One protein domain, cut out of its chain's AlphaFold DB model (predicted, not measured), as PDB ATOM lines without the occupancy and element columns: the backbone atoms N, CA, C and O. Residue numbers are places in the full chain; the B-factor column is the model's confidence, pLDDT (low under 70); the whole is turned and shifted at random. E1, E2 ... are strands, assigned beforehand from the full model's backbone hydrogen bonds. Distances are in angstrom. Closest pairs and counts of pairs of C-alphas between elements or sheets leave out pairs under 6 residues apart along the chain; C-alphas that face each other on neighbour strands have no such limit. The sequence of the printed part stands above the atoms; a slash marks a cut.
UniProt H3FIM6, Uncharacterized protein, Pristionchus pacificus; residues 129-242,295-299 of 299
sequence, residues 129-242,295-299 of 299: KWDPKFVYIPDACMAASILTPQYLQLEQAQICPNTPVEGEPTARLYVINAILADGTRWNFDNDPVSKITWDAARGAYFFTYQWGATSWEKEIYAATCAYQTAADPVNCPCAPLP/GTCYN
ATOM      1  N   LYS A 129     -26.964   0.903  14.300       81.94
ATOM      2  CA  LYS A 129     -27.634   0.881  15.600       81.94
ATOM      3  C   LYS A 129     -28.352   2.225  15.735       81.94
ATOM      4  O   LYS A 129     -27.704   3.256  15.904       81.94
ATOM      5  N   TRP A 130     -29.670   2.225  15.562       81.62
ATOM      6  CA  TRP A 130     -30.493   3.413  15.769       81.62
ATOM      7  C   TRP A 130     -30.692   3.618  17.273       81.62
ATOM      8  O   TRP A 130     -30.390   2.725  18.062       81.62
ATOM      9  N   ASP A 131     -31.130   4.795  17.703       86.12
ATOM     10  CA  ASP A 131     -31.369   5.057  19.124       86.12
ATOM     11  C   ASP A 131     -32.884   5.132  19.391       86.12
ATOM     12  O   ASP A 131     -33.547   6.045  18.882       86.12
ATOM     13  N   PRO A 132     -33.451   4.192  20.176       87.19
ATOM     14  CA  PRO A 132     -34.884   4.104  20.420       87.19
ATOM     15  C   PRO A 132     -35.494   5.271  21.167       87.19
ATOM     16  O   PRO A 132     -36.715   5.428  21.137       87.19
ATOM     17  N   LYS A 133     -34.651   6.120  21.747       88.44
ATOM     18  CA  LYS A 133     -35.037   7.358  22.415       88.44
ATOM     19  C   LYS A 133     -35.602   8.391  21.447       88.44
ATOM     20  O   LYS A 133     -36.563   9.079  21.769       88.44
ATOM     21  N   PHE A 134     -35.008   8.511  20.257       80.88
ATOM     22  CA  PHE A 134     -35.298   9.616  19.331       80.88
ATOM     23  C   PHE A 134     -36.413   9.310  18.334       80.88
ATOM     24  O   PHE A 134     -36.889  10.209  17.646       80.88
ATOM     25  N   VAL A 135     -36.831   8.048  18.251       80.88
ATOM     26  CA  VAL A 135     -37.902   7.612  17.347       80.88
ATOM     27  C   VAL A 135     -39.227   7.418  18.090       80.88
ATOM     28  O   VAL A 135     -40.256   7.127  17.479       80.88
ATOM     29  N   TYR A 136     -39.218   7.589  19.412       85.31
ATOM     30  CA  TYR A 136     -40.417   7.509  20.222       85.31
ATOM     31  C   TYR A 136     -41.329   8.709  19.941       85.31
ATOM     32  O   TYR A 136     -40.939   9.864  20.094       85.31
ATOM     33  N   ILE A 137     -42.570   8.426  19.549       84.50
ATOM     34  CA  ILE A 137     -43.601   9.440  19.328       84.50
ATOM     35  C   ILE A 137     -44.560   9.374  20.521       84.50
ATOM     36  O   ILE A 137     -45.138   8.308  20.744       84.50
ATOM     37  N   PRO A 138     -44.754  10.451  21.296       84.00
ATOM     38  CA  PRO A 138     -45.776  10.499  22.341       84.00
ATOM     39  C   PRO A 138     -47.181  10.268  21.780       84.00
ATOM     40  O   PRO A 138     -47.530  10.818  20.736       84.00
ATOM     41  N   ASP A 139     -48.000   9.472  22.465       80.12
ATOM     42  CA  ASP A 139     -49.450   9.542  22.274       80.12
ATOM     43  C   ASP A 139     -50.045  10.654  23.152       80.12
ATOM     44  O   ASP A 139     -49.389  11.156  24.068       80.12
ATOM     45  N   ALA A 140     -51.289  11.048  22.868       79.19
ATOM     46  CA  ALA A 140     -51.976  12.103  23.614       79.19
ATOM     47  C   ALA A 140     -52.094  11.796  25.118       79.19
ATOM     48  O   ALA A 140     -52.196  12.722  25.917       79.19
ATOM     49  N   CYS A 141     -52.034  10.519  25.502       77.12
ATOM     50  CA  CYS A 141     -52.199  10.070  26.875       77.12
ATOM     51  C   CYS A 141     -50.949  10.119  27.718       77.12
ATOM     52  O   CYS A 141     -51.011  10.412  28.909       77.12
ATOM     53  N   MET A 142     -49.816   9.857  27.093       79.50
ATOM     54  CA  MET A 142     -48.529   9.836  27.756       79.50
ATOM     55  C   MET A 142     -47.755  11.134  27.524       79.50
ATOM     56  O   MET A 142     -46.736  11.352  28.167       79.50
ATOM     57  N   ALA A 143     -48.222  12.031  26.649       84.50
ATOM     58  CA  ALA A 143     -47.527  13.276  26.313       84.50
ATOM     59  C   ALA A 143     -47.105  14.104  27.542       84.50
ATOM     60  O   ALA A 143     -46.004  14.646  27.555       84.50
ATOM     61  N   ALA A 144     -47.941  14.163  28.584       84.75
ATOM     62  CA  ALA A 144     -47.663  14.910  29.817       84.75
ATOM     63  C   ALA A 144     -46.832  14.136  30.862       84.75
ATOM     64  O   ALA A 144     -46.504  14.672  31.922       84.75
ATOM     65  N   SER A 145     -46.546  12.862  30.602       87.62
ATOM     66  CA  SER A 145     -45.948  11.939  31.565       87.62
ATOM     67  C   SER A 145     -44.608  11.357  31.117       87.62
ATOM     68  O   SER A 145     -43.950  10.643  31.875       87.62
ATOM     69  N   ILE A 146     -44.194  11.671  29.889       91.19
ATOM     70  CA  ILE A 146     -42.924  11.245  29.316       91.19
ATOM     71  C   ILE A 146     -41.791  12.081  29.891       91.19
ATOM     72  O   ILE A 146     -41.805  13.309  29.844       91.19
ATOM     73  N   LEU A 147     -40.781  11.378  30.385       91.06
ATOM     74  CA  LEU A 147     -39.521  11.976  30.765       91.06
ATOM     75  C   LEU A 147     -38.695  12.306  29.526       91.06
ATOM     76  O   LEU A 147     -38.804  11.684  28.467       91.06
ATOM     77  N   THR A 148     -37.808  13.275  29.687       89.69
ATOM     78  CA  THR A 148     -36.867  13.637  28.633       89.69
ATOM     79  C   THR A 148     -35.967  12.442  28.243       89.69
ATOM     80  O   THR A 148     -35.609  11.621  29.098       89.69
ATOM     81  N   PRO A 149     -35.596  12.284  26.954       91.31
ATOM     82  CA  PRO A 149     -35.066  11.011  26.456       91.31
ATOM     83  C   PRO A 149     -33.749  10.553  27.104       91.31
ATOM     84  O   PRO A 149     -33.433   9.364  27.083       91.31
ATOM     85  N   GLN A 150     -32.985  11.462  27.722       91.94
ATOM     86  CA  GLN A 150     -31.750  11.133  28.440       91.94
ATOM     87  C   GLN A 150     -31.952  10.195  29.637       91.94
ATOM     88  O   GLN A 150     -30.991   9.561  30.072       91.94
ATOM     89  N   TYR A 151     -33.172  10.097  30.169       94.94
ATOM     90  CA  TYR A 151     -33.461   9.231  31.310       94.94
ATOM     91  C   TYR A 151     -33.589   7.753  30.933       94.94
ATOM     92  O   TYR A 151     -33.440   6.905  31.808       94.94
ATOM     93  N   LEU A 152     -33.797   7.429  29.652       96.12
ATOM     94  CA  LEU A 152     -33.782   6.047  29.178       96.12
ATOM     95  C   LEU A 152     -32.334   5.550  29.063       96.12
ATOM     96  O   LEU A 152     -31.570   6.011  28.208       96.12
ATOM     97  N   GLN A 153     -31.958   4.582  29.891       96.00
ATOM     98  CA  GLN A 153     -30.655   3.924  29.857       96.00
ATOM     99  C   GLN A 153     -30.731   2.644  29.018       96.00
ATOM    100  O   GLN A 153     -31.489   1.723  29.310       96.00
ATOM    101  N   LEU A 154     -29.935   2.587  27.948       95.44
ATOM    102  CA  LEU A 154     -29.813   1.400  27.095       95.44
ATOM    103  C   LEU A 154     -28.657   0.535  27.588       95.44
ATOM    104  O   LEU A 154     -27.675   1.060  28.110       95.44
ATOM    105  N   GLU A 155     -28.757  -0.776  27.385       94.12
ATOM    106  CA  GLU A 155     -27.755  -1.786  27.768       94.12
ATOM    107  C   GLU A 155     -27.450  -1.845  29.280       94.12
ATOM    108  O   GLU A 155     -26.548  -2.563  29.713       94.12
ATOM    109  N   GLN A 156     -28.202  -1.109  30.101       94.19
ATOM    110  CA  GLN A 156     -28.042  -1.052  31.548       94.19
ATOM    111  C   GLN A 156     -29.217  -1.734  32.243       94.19
ATOM    112  O   GLN A 156     -30.348  -1.718  31.759       94.19
ATOM    113  N   ALA A 157     -28.900  -2.352  33.381       90.25
ATOM    114  CA  ALA A 157     -29.888  -2.740  34.376       90.25
ATOM    115  C   ALA A 157     -30.606  -1.483  34.872       90.25
ATOM    116  O   ALA A 157     -29.951  -0.455  35.039       90.25
ATOM    117  N   GLN A 158     -31.909  -1.591  35.131       90.88
ATOM    118  CA  GLN A 158     -32.741  -0.464  35.548       90.88
ATOM    119  C   GLN A 158     -32.818   0.630  34.466       90.88
ATOM    120  O   GLN A 158     -32.151   1.663  34.512       90.88
ATOM    121  N   ILE A 159     -33.651   0.371  33.458       96.62
ATOM    122  CA  ILE A 159     -33.763   1.172  32.232       96.62
ATOM    123  C   ILE A 159     -34.168   2.628  32.515       96.62
ATOM    124  O   ILE A 159     -33.710   3.536  31.822       96.62
ATOM    125  N   CYS A 160     -35.026   2.856  33.509       96.75
ATOM    126  CA  CYS A 160     -35.480   4.179  33.919       96.75
ATOM    127  C   CYS A 160     -34.947   4.560  35.311       96.75
ATOM    128  O   CYS A 160     -34.549   3.693  36.100       96.75
ATOM    129  N   PRO A 161     -34.953   5.858  35.666       95.88
ATOM    130  CA  PRO A 161     -34.568   6.301  37.002       95.88
ATOM    131  C   PRO A 161     -35.393   5.609  38.095       95.88
ATOM    132  O   PRO A 161     -36.541   5.234  37.879       95.88
ATOM    133  N   ASN A 162     -34.813   5.447  39.279       93.31
ATOM    134  CA  ASN A 162     -35.516   5.079  40.520       93.31
ATOM    135  C   ASN A 162     -35.333   6.151  41.607       93.31
ATOM    136  O   ASN A 162     -35.685   5.945  42.766       93.31
ATOM    137  N   THR A 163     -34.770   7.296  41.229       93.50
ATOM    138  CA  THR A 163     -34.566   8.470  42.073       93.50
ATOM    139  C   THR A 163     -35.483   9.603  41.611       93.50
ATOM    140  O   THR A 163     -35.970   9.574  40.476       93.50
ATOM    141  N   PRO A 164     -35.740  10.613  42.457       93.00
ATOM    142  CA  PRO A 164     -36.455  11.804  42.015       93.00
ATOM    143  C   PRO A 164     -35.725  12.450  40.831       93.00
ATOM    144  O   PRO A 164     -34.498  12.577  40.853       93.00
ATOM    145  N   VAL A 165     -36.474  12.831  39.800       92.69
ATOM    146  CA  VAL A 165     -35.962  13.577  38.643       92.69
ATOM    147  C   VAL A 165     -36.646  14.934  38.575       92.69
ATOM    148  O   VAL A 165     -37.645  15.156  39.247       92.69
ATOM    149  N   GLU A 166     -36.088  15.870  37.808       87.19
ATOM    150  CA  GLU A 166     -36.755  17.149  37.493       87.19
ATOM    151  C   GLU A 166     -37.225  17.959  38.726       87.19
ATOM    152  O   GLU A 166     -38.215  18.684  38.682       87.19
ATOM    153  N   GLY A 167     -36.487  17.866  39.841       86.06
ATOM    154  CA  GLY A 167     -36.782  18.611  41.072       86.06
ATOM    155  C   GLY A 167     -37.915  18.025  41.918       86.06
ATOM    156  O   GLY A 167     -38.403  18.689  42.833       86.06
ATOM    157  N   GLU A 168     -38.340  16.794  41.637       88.06
ATOM    158  CA  GLU A 168     -39.340  16.101  42.441       88.06
ATOM    159  C   GLU A 168     -38.861  15.873  43.890       88.06
ATOM    160  O   GLU A 168     -37.693  15.547  44.119       88.06
ATOM    161  N   PRO A 169     -39.752  15.988  44.894       87.44
ATOM    162  CA  PRO A 169     -39.391  15.762  46.296       87.44
ATOM    163  C   PRO A 169     -39.143  14.279  46.616       87.44
ATOM    164  O   PRO A 169     -38.434  13.951  47.564       87.44
ATOM    165  N   THR A 170     -39.743  13.377  45.837       87.75
ATOM    166  CA  THR A 170     -39.692  11.920  46.007       87.75
ATOM    167  C   THR A 170     -39.783  11.254  44.644       87.75
ATOM    168  O   THR A 170     -40.485  11.765  43.773       87.75
ATOM    169  N   ALA A 171     -39.132  10.101  44.475       85.25
ATOM    170  CA  ALA A 171     -39.173   9.361  43.222       85.25
ATOM    171  C   ALA A 171     -40.604   8.908  42.916       85.25
ATOM    172  O   ALA A 171     -41.274   8.327  43.775       85.25
ATOM    173  N   ARG A 172     -41.061   9.156  41.689       88.06
ATOM    174  CA  ARG A 172     -42.294   8.558  41.176       88.06
ATOM    175  C   ARG A 172     -42.070   7.096  40.798       88.06
ATOM    176  O   ARG A 172     -40.943   6.619  40.676       88.06
ATOM    177  N   LEU A 173     -43.173   6.385  40.581       87.38
ATOM    178  CA  LEU A 173     -43.129   5.099  39.900       87.38
ATOM    179  C   LEU A 173     -42.916   5.352  38.406       87.38
ATOM    180  O   LEU A 173     -43.841   5.762  37.700       87.38
ATOM    181  N   TYR A 174     -41.689   5.126  37.949       91.44
ATOM    182  CA  TYR A 174     -41.348   5.205  36.536       91.44
ATOM    183  C   TYR A 174     -41.563   3.860  35.855       91.44
ATOM    184  O   TYR A 174     -41.288   2.803  36.421       91.44
ATOM    185  N   VAL A 175     -42.022   3.924  34.614       92.69
ATOM    186  CA  VAL A 175     -42.253   2.785  33.732       92.69
ATOM    187  C   VAL A 175     -41.556   3.015  32.404       92.69
ATOM    188  O   VAL A 175     -41.240   4.146  32.024       92.69
ATOM    189  N   ILE A 176     -41.344   1.928  31.676       94.94
ATOM    190  CA  ILE A 176     -40.811   1.972  30.321       94.94
ATOM    191  C   ILE A 176     -42.005   1.912  29.378       94.94
ATOM    192  O   ILE A 176     -42.636   0.864  29.248       94.94
ATOM    193  N   ASN A 177     -42.325   3.020  28.715       93.38
ATOM    194  CA  ASN A 177     -43.315   3.000  27.647       93.38
ATOM    195  C   ASN A 177     -42.607   2.699  26.329       93.38
ATOM    196  O   ASN A 177     -41.691   3.421  25.931       93.38
ATOM    197  N   ALA A 178     -43.018   1.628  25.661       91.88
ATOM    198  CA  ALA A 178     -42.414   1.170  24.427       91.88
ATOM    199  C   ALA A 178     -43.438   1.071  23.300       91.88
ATOM    200  O   ALA A 178     -44.584   0.667  23.496       91.88
ATOM    201  N   ILE A 179     -42.979   1.383  22.095       85.50
ATOM    202  CA  ILE A 179     -43.642   1.027  20.847       85.50
ATOM    203  C   ILE A 179     -42.993  -0.276  20.398       85.50
ATOM    204  O   ILE A 179     -41.777  -0.329  20.216       85.50
ATOM    205  N   LEU A 180     -43.779  -1.336  20.261       83.88
ATOM    206  CA  LEU A 180     -43.310  -2.617  19.756       83.88
ATOM    207  C   LEU A 180     -43.020  -2.546  18.260       83.88
ATOM    208  O   LEU A 180     -43.414  -1.593  17.586       83.88
ATOM    209  N   ALA A 181     -42.383  -3.592  17.730       75.88
ATOM    210  CA  ALA A 181     -42.203  -3.744  16.293       75.88
ATOM    211  C   ALA A 181     -43.528  -3.516  15.545       75.88
ATOM    212  O   ALA A 181     -43.593  -2.648  14.689       75.88
ATOM    213  N   ASP A 182     -44.629  -4.175  15.909       69.69
ATOM    214  CA  ASP A 182     -45.938  -4.039  15.234       69.69
ATOM    215  C   ASP A 182     -46.620  -2.659  15.367       69.69
ATOM    216  O   ASP A 182     -47.699  -2.444  14.817       69.69
ATOM    217  N   GLY A 183     -45.990  -1.708  16.060       71.56
ATOM    218  CA  GLY A 183     -46.522  -0.374  16.311       71.56
ATOM    219  C   GLY A 183     -47.475  -0.303  17.504       71.56
ATOM    220  O   GLY A 183     -47.912   0.795  17.854       71.56
ATOM    221  N   THR A 184     -47.789  -1.429  18.153       79.50
ATOM    222  CA  THR A 184     -48.566  -1.427  19.397       79.50
ATOM    223  C   THR A 184     -47.752  -0.824  20.537       79.50
ATOM    224  O   THR A 184     -46.523  -0.866  20.545       79.50
ATOM    225  N   ARG A 185     -48.440  -0.239  21.521       82.94
ATOM    226  CA  ARG A 185     -47.810   0.363  22.702       82.94
ATOM    227  C   ARG A 185     -47.942  -0.534  23.911       82.94
ATOM    228  O   ARG A 185     -49.014  -1.093  24.151       82.94
ATOM    229  N   TRP A 186     -46.856  -0.646  24.659       88.75
ATOM    230  CA  TRP A 186     -46.754  -1.453  25.864       88.75
ATOM    231  C   TRP A 186     -46.069  -0.652  26.966       88.75
ATOM    232  O   TRP A 186     -45.206   0.181  26.697       88.75
ATOM    233  N   ASN A 187     -46.443  -0.934  28.210       89.69
ATOM    234  CA  ASN A 187     -45.722  -0.460  29.384       89.69
ATOM    235  C   ASN A 187     -45.024  -1.655  30.029       89.69
ATOM    236  O   ASN A 187     -45.656  -2.691  30.245       89.69
ATOM    237  N   PHE A 188     -43.738  -1.501  30.327       92.38
ATOM    238  CA  PHE A 188     -42.960  -2.461  31.098       92.38
ATOM    239  C   PHE A 188     -42.578  -1.868  32.449       92.38
ATOM    240  O   PHE A 188     -42.330  -0.664  32.570       92.38
ATOM    241  N   ASP A 189     -42.492  -2.738  33.449       90.94
ATOM    242  CA  ASP A 189     -42.018  -2.373  34.777       90.94
ATOM    243  C   ASP A 189     -40.533  -2.004  34.731       90.94
ATOM    244  O   ASP A 189     -39.726  -2.677  34.082       90.94
ATOM    245  N   ASN A 190     -40.159  -0.953  35.461       93.69
ATOM    246  CA  ASN A 190     -38.768  -0.538  35.609       93.69
ATOM    247  C   ASN A 190     -38.032  -1.384  36.661       93.69
ATOM    248  O   ASN A 190     -37.593  -0.892  37.702       93.69
ATOM    249  N   ASP A 191     -37.943  -2.685  36.410       93.75
ATOM    250  CA  ASP A 191     -37.283  -3.622  37.313       93.75
ATOM    251  C   ASP A 191     -35.746  -3.516  37.193       93.75
ATOM    252  O   ASP A 191     -35.229  -3.422  36.071       93.75
ATOM    253  N   PRO A 192     -34.984  -3.578  38.303       93.50
ATOM    254  CA  PRO A 192     -33.521  -3.598  38.281       93.50
ATOM    255  C   PRO A 192     -32.883  -4.691  37.411       93.50
ATOM    256  O   PRO A 192     -31.747  -4.525  36.979       93.50
ATOM    257  N   VAL A 193     -33.569  -5.802  37.134       93.06
ATOM    258  CA  VAL A 193     -33.056  -6.870  36.254       93.06
ATOM    259  C   VAL A 193     -33.435  -6.688  34.784       93.06
ATOM    260  O   VAL A 193     -32.962  -7.444  33.932       93.06
ATOM    261  N   SER A 194     -34.280  -5.704  34.471       94.44
ATOM    262  CA  SER A 194     -34.710  -5.429  33.102       94.44
ATOM    263  C   SER A 194     -33.668  -4.626  32.324       94.44
ATOM    264  O   SER A 194     -32.966  -3.785  32.894       94.44
ATOM    265  N   LYS A 195     -33.546  -4.904  31.019       96.44
ATOM    266  CA  LYS A 195     -32.609  -4.220  30.112       96.44
ATOM    267  C   LYS A 195     -33.193  -4.070  28.718       96.44
ATOM    268  O   LYS A 195     -33.856  -4.978  28.224       96.44
ATOM    269  N   ILE A 196     -32.863  -2.967  28.053       96.69
ATOM    270  CA  ILE A 196     -33.047  -2.817  26.608       96.69
ATOM    271  C   ILE A 196     -31.699  -3.049  25.941       96.69
ATOM    272  O   ILE A 196     -30.772  -2.274  26.170       96.69
ATOM    273  N   THR A 197     -31.593  -4.091  25.122       94.88
ATOM    274  CA  THR A 197     -30.332  -4.475  24.471       94.88
ATOM    275  C   THR A 197     -30.471  -4.521  22.960       94.88
ATOM    276  O   THR A 197     -31.519  -4.897  22.439       94.88
ATOM    277  N   TRP A 198     -29.430  -4.095  22.250       91.44
ATOM    278  CA  TRP A 198     -29.355  -4.215  20.800       91.44
ATOM    279  C   TRP A 198     -28.903  -5.614  20.404       91.44
ATOM    280  O   TRP A 198     -27.785  -6.029  20.717       91.44
ATOM    281  N   ASP A 199     -29.735  -6.302  19.635       86.62
ATOM    282  CA  ASP A 199     -29.350  -7.544  18.992       86.62
ATOM    283  C   ASP A 199     -28.889  -7.249  17.562       86.62
ATOM    284  O   ASP A 199     -29.694  -6.969  16.674       86.62
ATOM    285  N   ALA A 200     -27.579  -7.315  17.325       80.50
ATOM    286  CA  ALA A 200     -27.001  -7.066  16.005       80.50
ATOM    287  C   ALA A 200     -27.351  -8.146  14.971       80.50
ATOM    288  O   ALA A 200     -27.348  -7.850  13.777       80.50
ATOM    289  N   ALA A 201     -27.647  -9.375  15.404       75.69
ATOM    290  CA  ALA A 201     -28.077 -10.420  14.490       75.69
ATOM    291  C   ALA A 201     -29.487 -10.112  13.989       75.69
ATOM    292  O   ALA A 201     -29.706 -10.182  12.789       75.69
ATOM    293  N   ARG A 202     -30.399  -9.703  14.881       74.88
ATOM    294  CA  ARG A 202     -31.802  -9.386  14.549       74.88
ATOM    295  C   ARG A 202     -32.032  -7.951  14.069       74.88
ATOM    296  O   ARG A 202     -33.036  -7.679  13.420       74.88
ATOM    297  N   GLY A 203     -31.108  -7.031  14.336       75.69
ATOM    298  CA  GLY A 203     -31.221  -5.619  13.948       75.69
ATOM    299  C   GLY A 203     -32.277  -4.838  14.690       75.69
ATOM    300  O   GLY A 203     -32.823  -3.879  14.145       75.69
ATOM    301  N   ALA A 204     -32.579  -5.260  15.908       83.62
ATOM    302  CA  ALA A 204     -33.631  -4.669  16.699       83.62
ATOM    303  C   ALA A 204     -33.200  -4.561  18.157       83.62
ATOM    304  O   ALA A 204     -32.280  -5.245  18.618       83.62
ATOM    305  N   TYR A 205     -33.879  -3.679  18.881       91.81
ATOM    306  CA  TYR A 205     -33.770  -3.650  20.326       91.81
ATOM    307  C   TYR A 205     -34.737  -4.648  20.935       91.81
ATOM    308  O   TYR A 205     -35.872  -4.787  20.487       91.81
ATOM    309  N   PHE A 206     -34.295  -5.289  22.005       94.19
ATOM    310  CA  PHE A 206     -35.111  -6.178  22.806       94.19
ATOM    311  C   PHE A 206     -35.170  -5.650  24.225       94.19
ATOM    312  O   PHE A 206     -34.138  -5.442  24.865       94.19
ATOM    313  N   PHE A 207     -36.388  -5.461  24.725       96.19
ATOM    314  CA  PHE A 207     -36.608  -5.465  26.158       96.19
ATOM    315  C   PHE A 207     -36.414  -6.896  26.650       96.19
ATOM    316  O   PHE A 207     -36.992  -7.830  26.097       96.19
ATOM    317  N   THR A 208     -35.608  -7.063  27.685       95.38
ATOM    318  CA  THR A 208     -35.311  -8.349  28.305       95.38
ATOM    319  C   THR A 208     -35.581  -8.259  29.796       95.38
ATOM    320  O   THR A 208     -35.241  -7.269  30.442       95.38
ATOM    321  N   TYR A 209     -36.199  -9.302  30.336       93.31
ATOM    322  CA  TYR A 209     -36.446  -9.477  31.759       93.31
ATOM    323  C   TYR A 209     -35.939 -10.852  32.178       93.31
ATOM    324  O   TYR A 209     -36.370 -11.867  31.625       93.31
ATOM    325  N   GLN A 210     -35.021 -10.894  33.141       88.19
ATOM    326  CA  GLN A 210     -34.416 -12.138  33.602       88.19
ATOM    327  C   GLN A 210     -34.744 -12.397  35.071       88.19
ATOM    328  O   GLN A 210     -34.314 -11.660  35.952       88.19
ATOM    329  N   TRP A 211     -35.436 -13.504  35.342       86.00
ATOM    330  CA  TRP A 211     -35.726 -13.968  36.697       86.00
ATOM    331  C   TRP A 211     -35.172 -15.377  36.907       86.00
ATOM    332  O   TRP A 211     -35.709 -16.371  36.404       86.00
ATOM    333  N   GLY A 212     -34.066 -15.468  37.647       90.69
ATOM    334  CA  GLY A 212     -33.331 -16.719  37.824       90.69
ATOM    335  C   GLY A 212     -32.884 -17.298  36.477       90.69
ATOM    336  O   GLY A 212     -32.145 -16.655  35.732       90.69
ATOM    337  N   ALA A 213     -33.346 -18.511  36.165       89.56
ATOM    338  CA  ALA A 213     -33.058 -19.197  34.903       89.56
ATOM    339  C   ALA A 213     -34.045 -18.863  33.765       89.56
ATOM    340  O   ALA A 213     -33.860 -19.332  32.646       89.56
ATOM    341  N   THR A 214     -35.109 -18.100  34.035       87.69
ATOM    342  CA  THR A 214     -36.108 -17.743  33.017       87.69
ATOM    343  C   THR A 214     -35.785 -16.376  32.430       87.69
ATOM    344  O   THR A 214     -35.658 -15.401  33.171       87.69
ATOM    345  N   SER A 215     -35.693 -16.295  31.105       89.00
ATOM    346  CA  SER A 215     -35.578 -15.039  30.363       89.00
ATOM    347  C   SER A 215     -36.826 -14.810  29.521       89.00
ATOM    348  O   SER A 215     -37.271 -15.707  28.805       89.00
ATOM    349  N   TRP A 216     -37.365 -13.600  29.582       92.31
ATOM    350  CA  TRP A 216     -38.395 -13.123  28.673       92.31
ATOM    351  C   TRP A 216     -37.827 -11.993  27.824       92.31
ATOM    352  O   TRP A 216     -37.119 -11.133  28.345       92.31
ATOM    353  N   GLU A 217     -38.132 -11.994  26.531       93.44
ATOM    354  CA  GLU A 217     -37.702 -10.948  25.610       93.44
ATOM    355  C   GLU A 217     -38.856 -10.462  24.732       93.44
ATOM    356  O   GLU A 217     -39.767 -11.219  24.380       93.44
ATOM    357  N   LYS A 218     -38.813  -9.180  24.374       91.56
ATOM    358  CA  LYS A 218     -39.775  -8.554  23.474       91.56
ATOM    359  C   LYS A 218     -39.080  -7.532  22.591       91.56
ATOM    360  O   LYS A 218     -38.401  -6.641  23.092       91.56
ATOM    361  N   GLU A 219     -39.272  -7.661  21.284       88.38
ATOM    362  CA  GLU A 219     -38.755  -6.705  20.309       88.38
ATOM    363  C   GLU A 219     -39.447  -5.347  20.463       88.38
ATOM    364  O   GLU A 219     -40.680  -5.267  20.500       88.38
ATOM    365  N   ILE A 220     -38.652  -4.283  20.535       91.12
ATOM    366  CA  ILE A 220     -39.124  -2.909  20.654       91.12
ATOM    367  C   ILE A 220     -38.596  -2.053  19.500       91.12
ATOM    368  O   ILE A 220     -37.441  -2.147  19.084       91.12
ATOM    369  N   TYR A 221     -39.468  -1.180  19.010       84.44
ATOM    370  CA  TYR A 221     -39.194  -0.200  17.968       84.44
ATOM    371  C   TYR A 221     -38.934   1.204  18.520       84.44
ATOM    372  O   TYR A 221     -38.291   2.020  17.879       84.44
ATOM    373  N   ALA A 222     -39.443   1.553  19.687       89.75
ATOM    374  CA  ALA A 222     -39.053   2.783  20.362       89.75
ATOM    375  C   ALA A 222     -39.341   2.622  21.841       89.75
ATOM    376  O   ALA A 222     -40.196   1.822  22.216       89.75
ATOM    377  N   ALA A 223     -38.664   3.390  22.680       95.19
ATOM    378  CA  ALA A 223     -38.968   3.405  24.095       95.19
ATOM    379  C   ALA A 223     -38.658   4.763  24.697       95.19
ATOM    380  O   ALA A 223     -37.811   5.507  24.208       95.19
ATOM    381  N   THR A 224     -39.347   5.058  25.785       96.44
ATOM    382  CA  THR A 224     -39.046   6.182  26.654       96.44
ATOM    383  C   THR A 224     -39.354   5.810  28.097       96.44
ATOM    384  O   THR A 224     -40.080   4.851  28.372       96.44
ATOM    385  N   CYS A 225     -38.805   6.585  29.021       96.25
ATOM    386  CA  CYS A 225     -39.242   6.544  30.402       96.25
ATOM    387  C   CYS A 225     -40.448   7.456  30.569       96.25
ATOM    388  O   CYS A 225     -40.482   8.569  30.046       96.25
ATOM    389  N   ALA A 226     -41.432   6.989  31.315       93.50
ATOM    390  CA  ALA A 226     -42.582   7.780  31.697       93.50
ATOM    391  C   ALA A 226     -42.894   7.542  33.172       93.50
ATOM    392  O   ALA A 226     -42.436   6.567  33.764       93.50
ATOM    393  N   TYR A 227     -43.676   8.423  33.772       88.88
ATOM    394  CA  TYR A 227     -44.298   8.179  35.069       88.88
ATOM    395  C   TYR A 227     -45.811   8.092  34.902       88.88
ATOM    396  O   TYR A 227     -46.372   8.461  33.876       88.88
ATOM    397  N   GLN A 228     -46.503   7.593  35.917       73.62
ATOM    398  CA  GLN A 228     -47.957   7.627  35.910       73.62
ATOM    399  C   GLN A 228     -48.448   9.021  36.323       73.62
ATOM    400  O   GLN A 228     -48.175   9.479  37.432       73.62
ATOM    401  N   THR A 229     -49.181   9.699  35.443       70.75
ATOM    402  CA  THR A 229     -50.004  10.856  35.819       70.75
ATOM    403  C   THR A 229     -51.348  10.384  36.364       70.75
ATOM    404  O   THR A 229     -51.761   9.245  36.135       70.75
ATOM    405  N   ALA A 230     -52.060  11.263  37.075       66.12
ATOM    406  CA  ALA A 230     -53.478  11.031  37.337       66.12
ATOM    407  C   ALA A 230     -54.196  10.724  36.010       66.12
ATOM    408  O   ALA A 230     -53.845  11.300  34.976       66.12
ATOM    409  N   ALA A 231     -55.156   9.796  36.039       62.44
ATOM    410  CA  ALA A 231     -55.917   9.437  34.850       62.44
ATOM    411  C   ALA A 231     -56.534  10.701  34.234       62.44
ATOM    412  O   ALA A 231     -57.182  11.472  34.943       62.44
ATOM    413  N   ASP A 232     -56.323  10.905  32.934       65.25
ATOM    414  CA  ASP A 232     -56.991  11.948  32.161       65.25
ATOM    415  C   ASP A 232     -58.228  11.329  31.495       65.25
ATOM    416  O   ASP A 232     -58.114  10.716  30.434       65.25
ATOM    417  N   PRO A 233     -59.422  11.432  32.100       63.31
ATOM    418  CA  PRO A 233     -60.614  10.800  31.548       63.31
ATOM    419  C   PRO A 233     -61.077  11.445  30.234       63.31
ATOM    420  O   PRO A 233     -61.893  10.848  29.537       63.31
ATOM    421  N   VAL A 234     -60.602  12.655  29.909       69.25
ATOM    422  CA  VAL A 234     -61.020  13.408  28.721       69.25
ATOM    423  C   VAL A 234     -60.206  12.968  27.514       69.25
ATOM    424  O   VAL A 234     -60.773  12.649  26.473       69.25
ATOM    425  N   ASN A 235     -58.884  12.917  27.663       66.94
ATOM    426  CA  ASN A 235     -57.996  12.553  26.563       66.94
ATOM    427  C   ASN A 235     -57.730  11.040  26.505       66.94
ATOM    428  O   ASN A 235     -57.339  10.533  25.454       66.94
ATOM    429  N   CYS A 236     -57.952  10.321  27.615       70.19
ATOM    430  CA  CYS A 236     -57.533   8.926  27.816       70.19
ATOM    431  C   CYS A 236     -58.563   8.104  28.591       70.19
ATOM    432  O   CYS A 236     -58.277   7.606  29.689       70.19
ATOM    433  N   PRO A 237     -59.777   7.940  28.041       65.31
ATOM    434  CA  PRO A 237     -60.794   7.127  28.680       65.31
ATOM    435  C   PRO A 237     -60.288   5.687  28.818       65.31
ATOM    436  O   PRO A 237     -60.006   4.998  27.839       65.31
ATOM    437  N   CYS A 238     -60.157   5.235  30.062       58.53
ATOM    438  CA  CYS A 238     -59.832   3.851  30.371       58.53
ATOM    439  C   CYS A 238     -61.051   2.979  30.050       58.53
ATOM    440  O   CYS A 238     -62.174   3.328  30.423       58.53
ATOM    441  N   ALA A 239     -60.845   1.842  29.384       59.66
ATOM    442  CA  ALA A 239     -61.915   0.861  29.269       59.66
ATOM    443  C   ALA A 239     -62.157   0.245  30.660       59.66
ATOM    444  O   ALA A 239     -61.188  -0.006  31.386       59.66
ATOM    445  N   PRO A 240     -63.415  -0.006  31.061       54.75
ATOM    446  CA  PRO A 240     -63.677  -0.709  32.312       54.75
ATOM    447  C   PRO A 240     -62.984  -2.078  32.283       54.75
ATOM    448  O   PRO A 240     -63.030  -2.764  31.255       54.75
ATOM    449  N   LEU A 241     -62.339  -2.479  33.388       50.00
ATOM    450  CA  LEU A 241     -61.811  -3.836  33.510       50.00
ATOM    451  C   LEU A 241     -62.913  -4.850  33.187       50.00
ATOM    452  O   LEU A 241     -64.037  -4.704  33.686       50.00
ATOM    453  N   PRO A 242     -62.623  -5.902  32.399       55.34
ATOM    454  CA  PRO A 242     -63.538  -7.023  32.310       55.34
ATOM    455  C   PRO A 242     -63.730  -7.578  33.723       55.34
ATOM    456  O   PRO A 242     -62.797  -8.095  34.339       55.34
ATOM    457  N   GLY A 295     -52.562  -1.231  24.905       31.53
ATOM    458  CA  GLY A 295     -52.763   0.170  25.322       31.53
ATOM    459  C   GLY A 295     -54.064   0.454  26.086       31.53
ATOM    460  O   GLY A 295     -54.507   1.597  26.147       31.53
ATOM    461  N   THR A 296     -54.712  -0.575  26.630       30.14
ATOM    462  CA  THR A 296     -55.987  -0.427  27.307       30.14
ATOM    463  C   THR A 296     -55.641  -0.197  28.761       30.14
ATOM    464  O   THR A 296     -55.229  -1.111  29.473       30.14
ATOM    465  N   CYS A 297     -55.716   1.061  29.187       29.39
ATOM    466  CA  CYS A 297     -55.739   1.364  30.604       29.39
ATOM    467  C   CYS A 297     -56.990   0.702  31.172       29.39
ATOM    468  O   CYS A 297     -58.112   0.972  30.740       29.39
ATOM    469  N   TYR A 298     -56.752  -0.218  32.086       29.94
ATOM    470  CA  TYR A 298     -57.758  -1.005  32.752       29.94
ATOM    471  C   TYR A 298     -57.950  -0.424  34.150       29.94
ATOM    472  O   TYR A 298     -56.974  -0.251  34.880       29.94
ATOM    473  N   ASN A 299     -59.194  -0.088  34.478       33.75
ATOM    474  CA  ASN A 299     -59.601   0.457  35.771       33.75
ATOM    475  C   ASN A 299     -60.392  -0.583  36.557       33.75
ATOM    476  O   ASN A 299     -61.359  -1.113  35.958       33.75
TER     477      ASN A 299
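This is residues 129 to 242 and 295 to 299 of the 299 residues of an uncharacterized protein of Pristionchus pacificus (UniProt H3FIM6). The domain has little regular structure: one strongly twisted antiparallel sheet, a folded sheet bent at strand E5 into two leaves, E2 and E1 facing E4 and E3, with long loops beyond it. The 119 printed residues include strands E1 to E5 in chain order, 40 residues, and no named helix; the sheet runs E2, E1, E5, E4, E3. The all-strand whole is compact, radius of gyration of the C-alphas 14.5 A, spanning 43 by 34 by 30 A.

E5, residues 214 to 227, 27.3 A, ends at C-alpha 227 (-44.298, 8.179, 35.069). E1, residues 174 to 180, 18.6 A, begins at C-alpha 174 (-41.348, 5.205, 36.536). E2 is residues 185 to 189, E3 194 to 199, E4 204 to 211, 22.2 A.

E5 bends by 103 degrees at residue 221. Its residues 214 to 220 pair with E4 and 220 to 227 with E1; N 218 and O 207, 2.8 A, and N 224 and O 177, 2.9 A, are within hydrogen-bond range. E3, E4, E5 form a meander, antiparallel neighbours in succession. E1 and E3 are apart.

Residues 243 to 294 are not printed, a 14.7 A gap between C-alphas 242 and 295. Eighteen residues, among them 295 to 299, have pLDDT under 70.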